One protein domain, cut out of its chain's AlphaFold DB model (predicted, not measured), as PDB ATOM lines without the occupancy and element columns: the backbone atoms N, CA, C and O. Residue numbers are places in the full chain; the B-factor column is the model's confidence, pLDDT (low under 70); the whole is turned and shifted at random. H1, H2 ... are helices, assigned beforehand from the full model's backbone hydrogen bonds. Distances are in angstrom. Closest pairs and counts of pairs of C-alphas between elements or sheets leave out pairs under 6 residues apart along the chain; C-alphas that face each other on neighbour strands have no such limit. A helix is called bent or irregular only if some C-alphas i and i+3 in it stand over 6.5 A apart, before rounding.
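This is residues 4 to 61 of the 64 residues of an uncharacterized protein of Methanobacteriaceae archaeon (UniProt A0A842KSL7). Two helices stand apart on opposite sides of a loose frame, and a long unnamed link, residues 30 to 44, crosses the middle from H1 to H2. A second unnamed stretch, residues 4 to 18, passes over this link on one side, from the H2 side to H1. The printed part has 58 residues with two named helices, H1 then H2, and no named strand. The class is all helix, though these helices hold only 27 of the 58 residues. The whole is loose, with a radius of gyration of the C-alphas of 13.1 A and spans of 32 by 29 by 20 A.

Begin with H2, residues 45 to 60, the longest helix. H1, residues 19 to 29, is apart from it: no C-alpha of the one is within 8 A of the other. The 15 residues between them make a long link. In H2 every O i to N i+4 pair is within hydrogen-bond range, in H1 5 of 7. H1 is irregular, but only just: C-alphas 22 and 25 are 6.8 A apart.

Find C-alpha 45 at (-16.302, -23.046, 40.990); from there H2 runs 22.7 A to C-alpha 60 at (-26.925, -13.025, 58.368). H1 runs 15.0 A from C-alpha 19 at (-16.150, -0.206, 41.270) to C-alpha 29.

The two C-alphas farthest apart are those of Ala 30 and Pro 44, 34.7 A. Residues 13 to 18 stand free, as do residues 41 to 46, of which 45 and 46 belong to H2. The printed part has no cut. Its mean pLDDT is 86.9, and residue 5 alone is under 70.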
ATOM      1  N   ASN A   4     -12.467 -11.948  60.709       71.56
ATOM      2  CA  ASN A   4     -12.209 -12.708  61.941       71.56
ATOM      3  C   ASN A   4     -13.017 -14.016  62.026       71.56
ATOM      4  O   ASN A   4     -12.744 -14.834  62.898       71.56
ATOM      5  N   LYS A   5     -14.020 -14.191  61.158       69.69
ATOM      6  CA  LYS A   5     -14.843 -15.398  61.046       69.69
ATOM      7  C   LYS A   5     -14.448 -16.269  59.836       69.69
ATOM      8  O   LYS A   5     -15.059 -17.310  59.633       69.69
ATOM      9  N   THR A   6     -13.427 -15.878  59.060       78.44
ATOM     10  CA  THR A   6     -12.978 -16.574  57.837       78.44
ATOM     11  C   THR A   6     -11.454 -16.539  57.697       78.44
ATOM     12  O   THR A   6     -10.883 -15.510  57.336       78.44
ATOM     13  N   ASN A   7     -10.783 -17.673  57.902       82.38
ATOM     14  CA  ASN A   7      -9.316 -17.747  57.798       82.38
ATOM     15  C   ASN A   7      -8.792 -17.655  56.353       82.38
ATOM     16  O   ASN A   7      -7.635 -17.310  56.144       82.38
ATOM     17  N   TRP A   8      -9.633 -17.955  55.360       86.12
ATOM     18  CA  TRP A   8      -9.281 -17.923  53.937       86.12
ATOM     19  C   TRP A   8      -9.441 -16.531  53.301       86.12
ATOM     20  O   TRP A   8      -8.897 -16.281  52.227       86.12
ATOM     21  N   LEU A   9     -10.182 -15.618  53.942       84.75
ATOM     22  CA  LEU A   9     -10.518 -14.323  53.356       84.75
ATOM     23  C   LEU A   9      -9.353 -13.342  53.499       84.75
ATOM     24  O   LEU A   9      -9.047 -12.842  54.588       84.75
ATOM     25  N   THR A  10      -8.748 -13.004  52.367       79.44
ATOM     26  CA  THR A  10      -7.780 -11.914  52.280       79.44
ATOM     27  C   THR A  10      -8.496 -10.637  51.863       79.44
ATOM     28  O   THR A  10      -9.153 -10.598  50.832       79.44
ATOM     29  N   ILE A  11      -8.361  -9.580  52.666       73.69
ATOM     30  CA  ILE A  11      -8.805  -8.243  52.261       73.69
ATOM     31  C   ILE A  11      -7.697  -7.647  51.400       73.69
ATOM     32  O   ILE A  11      -6.572  -7.484  51.877       73.69
ATOM     33  N   TYR A  12      -8.030  -7.326  50.155       76.19
ATOM     34  CA  TYR A  12      -7.142  -6.667  49.210       76.19
ATOM     35  C   TYR A  12      -7.771  -5.354  48.746       76.19
ATOM     36  O   TYR A  12      -8.941  -5.320  48.373       76.19
ATOM     37  N   THR A  13      -6.982  -4.282  48.765       73.50
ATOM     38  CA  THR A  13      -7.365  -2.990  48.195       73.50
ATOM     39  C   THR A  13      -6.450  -2.736  47.004       73.50
ATOM     40  O   THR A  13      -5.254  -2.511  47.216       73.50
ATOM     41  N   PRO A  14      -6.956  -2.794  45.760       73.31
ATOM     42  CA  PRO A  14      -6.133  -2.481  44.606       73.31
ATOM     43  C   PRO A  14      -5.703  -1.007  44.650       73.31
ATOM     44  O   PRO A  14      -6.453  -0.159  45.140       73.31
ATOM     45  N   PRO A  15      -4.513  -0.674  44.121       78.94
ATOM     46  CA  PRO A  15      -4.018   0.703  44.084       78.94
ATOM     47  C   PRO A  15      -4.924   1.634  43.263       78.94
ATOM     48  O   PRO A  15      -4.973   2.833  43.525       78.94
ATOM     49  N   THR A  16      -5.671   1.083  42.305       79.56
ATOM     50  CA  THR A  16      -6.734   1.761  41.566       79.56
ATOM     51  C   THR A  16      -7.990   0.885  41.576       79.56
ATOM     52  O   THR A  16      -7.962  -0.263  41.141       79.56
ATOM     53  N   SER A  17      -9.105   1.411  42.089       74.75
ATOM     54  CA  SER A  17     -10.424   0.762  42.056       74.75
ATOM     55  C   SER A  17     -11.441   1.746  41.497       74.75
ATOM     56  O   SER A  17     -11.487   2.887  41.948       74.75
ATOM     57  N   THR A  18     -12.259   1.312  40.542       83.31
ATOM     58  CA  THR A  18     -13.360   2.121  39.991       83.31
ATOM     59  C   THR A  18     -14.719   1.674  40.525       83.31
ATOM     60  O   THR A  18     -15.624   2.488  40.679       83.31
ATOM     61  N   SER A  19     -14.869   0.393  40.877       80.62
ATOM     62  CA  SER A  19     -16.150  -0.206  41.270       80.62
ATOM     63  C   SER A  19     -16.786   0.470  42.489       80.62
ATOM     64  O   SER A  19     -18.000   0.661  42.530       80.62
ATOM     65  N   ALA A  20     -15.983   0.879  43.476       84.00
ATOM     66  CA  ALA A  20     -16.500   1.484  44.704       84.00
ATOM     67  C   ALA A  20     -17.249   2.806  44.453       84.00
ATOM     68  O   ALA A  20     -18.273   3.050  45.092       84.00
ATOM     69  N   GLU A  21     -16.770   3.631  43.517       89.25
ATOM     70  CA  GLU A  21     -17.360   4.937  43.188       89.25
ATOM     71  C   GLU A  21     -18.764   4.807  42.593       89.25
ATOM     72  O   GLU A  21     -19.654   5.590  42.926       89.25
ATOM     73  N   TYR A  22     -18.980   3.781  41.771       89.31
ATOM     74  CA  TYR A  22     -20.237   3.583  41.051       89.31
ATOM     75  C   TYR A  22     -21.196   2.598  41.727       89.31
ATOM     76  O   TYR A  22     -22.365   2.551  41.355       89.31
ATOM     77  N   VAL A  23     -20.732   1.821  42.714       87.50
ATOM     78  CA  VAL A  23     -21.537   0.765  43.352       87.50
ATOM     79  C   VAL A  23     -21.621   0.962  44.863       87.50
ATOM     80  O   VAL A  23     -22.658   1.363  45.388       87.50
ATOM     81  N   THR A  24     -20.530   0.704  45.585       89.38
ATOM     82  CA  THR A  24     -20.566   0.600  47.052       89.38
ATOM     83  C   THR A  24     -20.837   1.942  47.728       89.38
ATOM     84  O   THR A  24     -21.610   2.003  48.682       89.38
ATOM     85  N   ILE A  25     -20.232   3.032  47.243       90.38
ATOM     86  CA  ILE A  25     -20.397   4.366  47.836       90.38
ATOM     87  C   ILE A  25     -21.840   4.882  47.674       90.38
ATOM     88  O   ILE A  25     -22.412   5.299  48.685       90.38
ATOM     89  N   PRO A  26     -22.462   4.857  46.475       94.38
ATOM     90  CA  PRO A  26     -23.861   5.251  46.314       94.38
ATOM     91  C   PRO A  26     -24.833   4.428  47.166       94.38
ATOM     92  O   PRO A  26     -25.698   5.011  47.818       94.38
ATOM     93  N   LEU A  27     -24.669   3.101  47.220       93.94
ATOM     94  CA  LEU A  27     -25.541   2.226  48.013       93.94
ATOM     95  C   LEU A  27     -25.432   2.515  49.515       93.94
ATOM     96  O   LEU A  27     -26.449   2.699  50.184       93.94
ATOM     97  N   ASN A  28     -24.208   2.670  50.029       90.50
ATOM     98  CA  ASN A  28     -23.991   3.033  51.430       90.50
ATOM     99  C   ASN A  28     -24.618   4.397  51.763       90.50
ATOM    100  O   ASN A  28     -25.252   4.543  52.806       90.50
ATOM    101  N   LYS A  29     -24.496   5.391  50.869       93.75
ATOM    102  CA  LYS A  29     -25.140   6.711  51.030       93.75
ATOM    103  C   LYS A  29     -26.669   6.637  51.001       93.75
ATOM    104  O   LYS A  29     -27.315   7.464  51.634       93.75
ATOM    105  N   ALA A  30     -27.237   5.656  50.305       95.88
ATOM    106  CA  ALA A  30     -28.673   5.385  50.282       95.88
ATOM    107  C   ALA A  30     -29.168   4.588  51.508       95.88
ATOM    108  O   ALA A  30     -30.343   4.235  51.569       95.88
ATOM    109  N   GLY A  31     -28.296   4.303  52.484       93.31
ATOM    110  CA  GLY A  31     -28.648   3.544  53.683       93.31
ATOM    111  C   GLY A  31     -28.657   2.029  53.481       93.31
ATOM    112  O   GLY A  31     -29.240   1.321  54.296       93.31
ATOM    113  N   ILE A  32     -28.018   1.529  52.417       91.81
ATOM    114  CA  ILE A  32     -27.888   0.097  52.121       91.81
ATOM    115  C   ILE A  32     -26.421  -0.306  52.339       91.81
ATOM    116  O   ILE A  32     -25.590  -0.084  51.452       91.81
ATOM    117  N   PRO A  33     -26.065  -0.889  53.499       87.00
ATOM    118  CA  PRO A  33     -24.713  -1.376  53.746       87.00
ATOM    119  C   PRO A  33     -24.301  -2.405  52.690       87.00
ATOM    120  O   PRO A  33     -24.973  -3.414  52.496       87.00
ATOM    121  N   SER A  34     -23.197  -2.137  52.001       87.06
ATOM    122  CA  SER A  34     -22.766  -2.892  50.825       87.06
ATOM    123  C   SER A  34     -21.289  -3.263  50.906       87.06
ATOM    124  O   SER A  34     -20.467  -2.477  51.383       87.06
ATOM    125  N   ILE A  35     -20.939  -4.435  50.373       82.56
ATOM    126  CA  ILE A  35     -19.554  -4.885  50.187       82.56
ATOM    127  C   ILE A  35     -19.358  -5.403  48.762       82.56
ATOM    128  O   ILE A  35     -20.296  -5.908  48.149       82.56
ATOM    129  N   ILE A  36     -18.134  -5.292  48.249       82.19
ATOM    130  CA  ILE A  36     -17.710  -5.984  47.028       82.19
ATOM    131  C   ILE A  36     -16.902  -7.207  47.456       82.19
ATOM    132  O   ILE A  36     -15.978  -7.095  48.261       82.19
ATOM    133  N   TYR A  37     -17.280  -8.365  46.924       83.12
ATOM    134  CA  TYR A  37     -16.566  -9.624  47.081       83.12
ATOM    135  C   TYR A  37     -16.130 -10.087  45.694       83.12
ATOM    136  O   TYR A  37     -16.964 -10.415  44.854       83.12
ATOM    137  N   GLU A  38     -14.823 -10.056  45.456       81.31
ATOM    138  CA  GLU A  38     -14.205 -10.486  44.205       81.31
ATOM    139  C   GLU A  38     -13.405 -11.760  44.460       81.31
ATOM    140  O   GLU A  38     -12.677 -11.867  45.451       81.31
ATOM    141  N   THR A  39     -13.563 -12.728  43.564       85.81
ATOM    142  CA  THR A  39     -12.902 -14.031  43.615       85.81
ATOM    143  C   THR A  39     -11.826 -14.127  42.542       85.81
ATOM    144  O   THR A  39     -11.786 -13.337  41.591       85.81
ATOM    145  N   TYR A  40     -10.905 -15.074  42.693       86.44
ATOM    146  CA  TYR A  40      -9.872 -15.283  41.691       86.44
ATOM    147  C   TYR A  40     -10.497 -15.907  40.445       86.44
ATOM    148  O   TYR A  40     -11.108 -16.966  40.510       86.44
ATOM    149  N   ALA A  41     -10.306 -15.283  39.282       88.25
ATOM    150  CA  ALA A  41     -10.998 -15.680  38.052       88.25
ATOM    151  C   ALA A  41     -10.779 -17.146  37.619       88.25
ATOM    152  O   ALA A  41     -11.567 -17.671  36.837       88.25
ATOM    153  N   PHE A  42      -9.715 -17.796  38.100       92.00
ATOM    154  CA  PHE A  42      -9.359 -19.170  37.735       92.00
ATOM    155  C   PHE A  42      -9.476 -20.166  38.897       92.00
ATOM    156  O   PHE A  42      -8.962 -21.281  38.797       92.00
ATOM    157  N   GLU A  43     -10.108 -19.793  40.012       91.19
ATOM    158  CA  GLU A  43     -10.371 -20.750  41.087       91.19
ATOM    159  C   GLU A  43     -11.473 -21.760  40.697       91.19
ATOM    160  O   GLU A  43     -12.337 -21.458  39.866       91.19
ATOM    161  N   PRO A  44     -11.484 -22.976  41.276       95.94
ATOM    162  CA  PRO A  44     -12.561 -23.930  41.042       95.94
ATOM    163  C   PRO A  44     -13.915 -23.376  41.497       95.94
ATOM    164  O   PRO A  44     -14.058 -22.920  42.627       95.94
ATOM    165  N   TYR A  45     -14.951 -23.531  40.669       94.44
ATOM    166  CA  TYR A  45     -16.302 -23.046  40.990       94.44
ATOM    167  C   TYR A  45     -16.832 -23.537  42.348       94.44
ATOM    168  O   TYR A  45     -17.482 -22.788  43.074       94.44
ATOM    169  N   ALA A  46     -16.533 -24.788  42.713       96.69
ATOM    170  CA  ALA A  46     -16.943 -25.349  43.997       96.69
ATOM    171  C   ALA A  46     -16.397 -24.539  45.188       96.69
ATOM    172  O   ALA A  46     -17.121 -24.319  46.155       96.69
ATOM    173  N   GLN A  47     -15.159 -24.046  45.084       94.19
ATOM    174  CA  GLN A  47     -14.540 -23.202  46.102       94.19
ATOM    175  C   GLN A  47     -15.236 -21.840  46.187       94.19
ATOM    176  O   GLN A  47     -15.608 -21.423  47.282       94.19
ATOM    177  N   THR A  48     -15.493 -21.199  45.043       93.12
ATOM    178  CA  THR A  48     -16.243 -19.935  44.985       93.12
ATOM    179  C   THR A  48     -17.615 -20.065  45.641       93.12
ATOM    180  O   THR A  48     -18.003 -19.212  46.436       93.12
ATOM    181  N   LEU A  49     -18.353 -21.138  45.339       94.50
ATOM    182  CA  LEU A  49     -19.681 -21.365  45.906       94.50
ATOM    183  C   LEU A  49     -19.623 -21.572  47.424       94.50
ATOM    184  O   LEU A  49     -20.388 -20.943  48.154       94.50
ATOM    185  N   GLU A  50     -18.718 -22.427  47.903       94.50
ATOM    186  CA  GLU A  50     -18.548 -22.685  49.336       94.50
ATOM    187  C   GLU A  50     -18.229 -21.391  50.096       94.50
ATOM    188  O   GLU A  50     -18.869 -21.066  51.099       94.50
ATOM    189  N   GLN A  51     -17.270 -20.620  49.591       93.06
ATOM    190  CA  GLN A  51     -16.818 -19.380  50.208       93.06
ATOM    191  C   GLN A  51     -17.888 -18.279  50.172       93.06
ATOM    192  O   GLN A  51     -18.091 -17.590  51.176       93.06
ATOM    193  N   ALA A  52     -18.633 -18.155  49.070       91.75
ATOM    194  CA  ALA A  52     -19.756 -17.227  48.970       91.75
ATOM    195  C   ALA A  52     -20.861 -17.550  49.991       91.75
ATOM    196  O   ALA A  52     -21.347 -16.651  50.680       91.75
ATOM    197  N   LEU A  53     -21.216 -18.830  50.152       93.44
ATOM    198  CA  LEU A  53     -22.204 -19.265  51.147       93.44
ATOM    199  C   LEU A  53     -21.738 -18.984  52.583       93.44
ATOM    200  O   LEU A  53     -22.541 -18.562  53.417       93.44
ATOM    201  N   GLN A  54     -20.444 -19.154  52.874       91.94
ATOM    202  CA  GLN A  54     -19.880 -18.792  54.179       91.94
ATOM    203  C   GLN A  54     -19.987 -17.286  54.453       91.94
ATOM    204  O   GLN A  54     -20.334 -16.897  55.568       91.94
ATOM    205  N   ILE A  55     -19.740 -16.432  53.451       90.56
ATOM    206  CA  ILE A  55     -19.918 -14.978  53.593       90.56
ATOM    207  C   ILE A  55     -21.376 -14.636  53.902       90.56
ATOM    208  O   ILE A  55     -21.616 -13.899  54.858       90.56
ATOM    209  N   VAL A  56     -22.335 -15.182  53.146       90.69
ATOM    210  CA  VAL A  56     -23.776 -14.952  53.379       90.69
ATOM    211  C   VAL A  56     -24.155 -15.352  54.802       90.69
ATOM    212  O   VAL A  56     -24.686 -14.535  55.549       90.69
ATOM    213  N   SER A  57     -23.764 -16.557  55.225       91.94
ATOM    214  CA  SER A  57     -24.031 -17.043  56.581       91.94
ATOM    215  C   SER A  57     -23.437 -16.137  57.662       91.94
ATOM    216  O   SER A  57     -24.061 -15.925  58.699       91.94
ATOM    217  N   ILE A  58     -22.252 -15.563  57.445       89.19
ATOM    218  CA  ILE A  58     -21.660 -14.614  58.392       89.19
ATOM    219  C   ILE A  58     -22.460 -13.316  58.443       89.19
ATOM    220  O   ILE A  58     -22.721 -12.834  59.549       89.19
ATOM    221  N   VAL A  59     -22.829 -12.760  57.287       87.31
ATOM    222  CA  VAL A  59     -23.590 -11.506  57.185       87.31
ATOM    223  C   VAL A  59     -24.940 -11.629  57.886       87.31
ATOM    224  O   VAL A  59     -25.273 -10.752  58.678       87.31
ATOM    225  N   ASP A  60     -25.641 -12.749  57.708       89.62
ATOM    226  CA  ASP A  60     -26.925 -13.025  58.368       89.62
ATOM    227  C   ASP A  60     -26.824 -13.066  59.906       89.62
ATOM    228  O   ASP A  60     -27.822 -12.909  60.606       89.62
ATOM    229  N   THR A  61     -25.618 -13.258  60.455       88.50
ATOM    230  CA  THR A  61     -25.370 -13.273  61.911       88.50
ATOM    231  C   THR A  61     -24.862 -11.944  62.470       88.50
ATOM    232  O   THR A  61     -24.549 -11.868  63.663       88.50
TER     233      THR A  61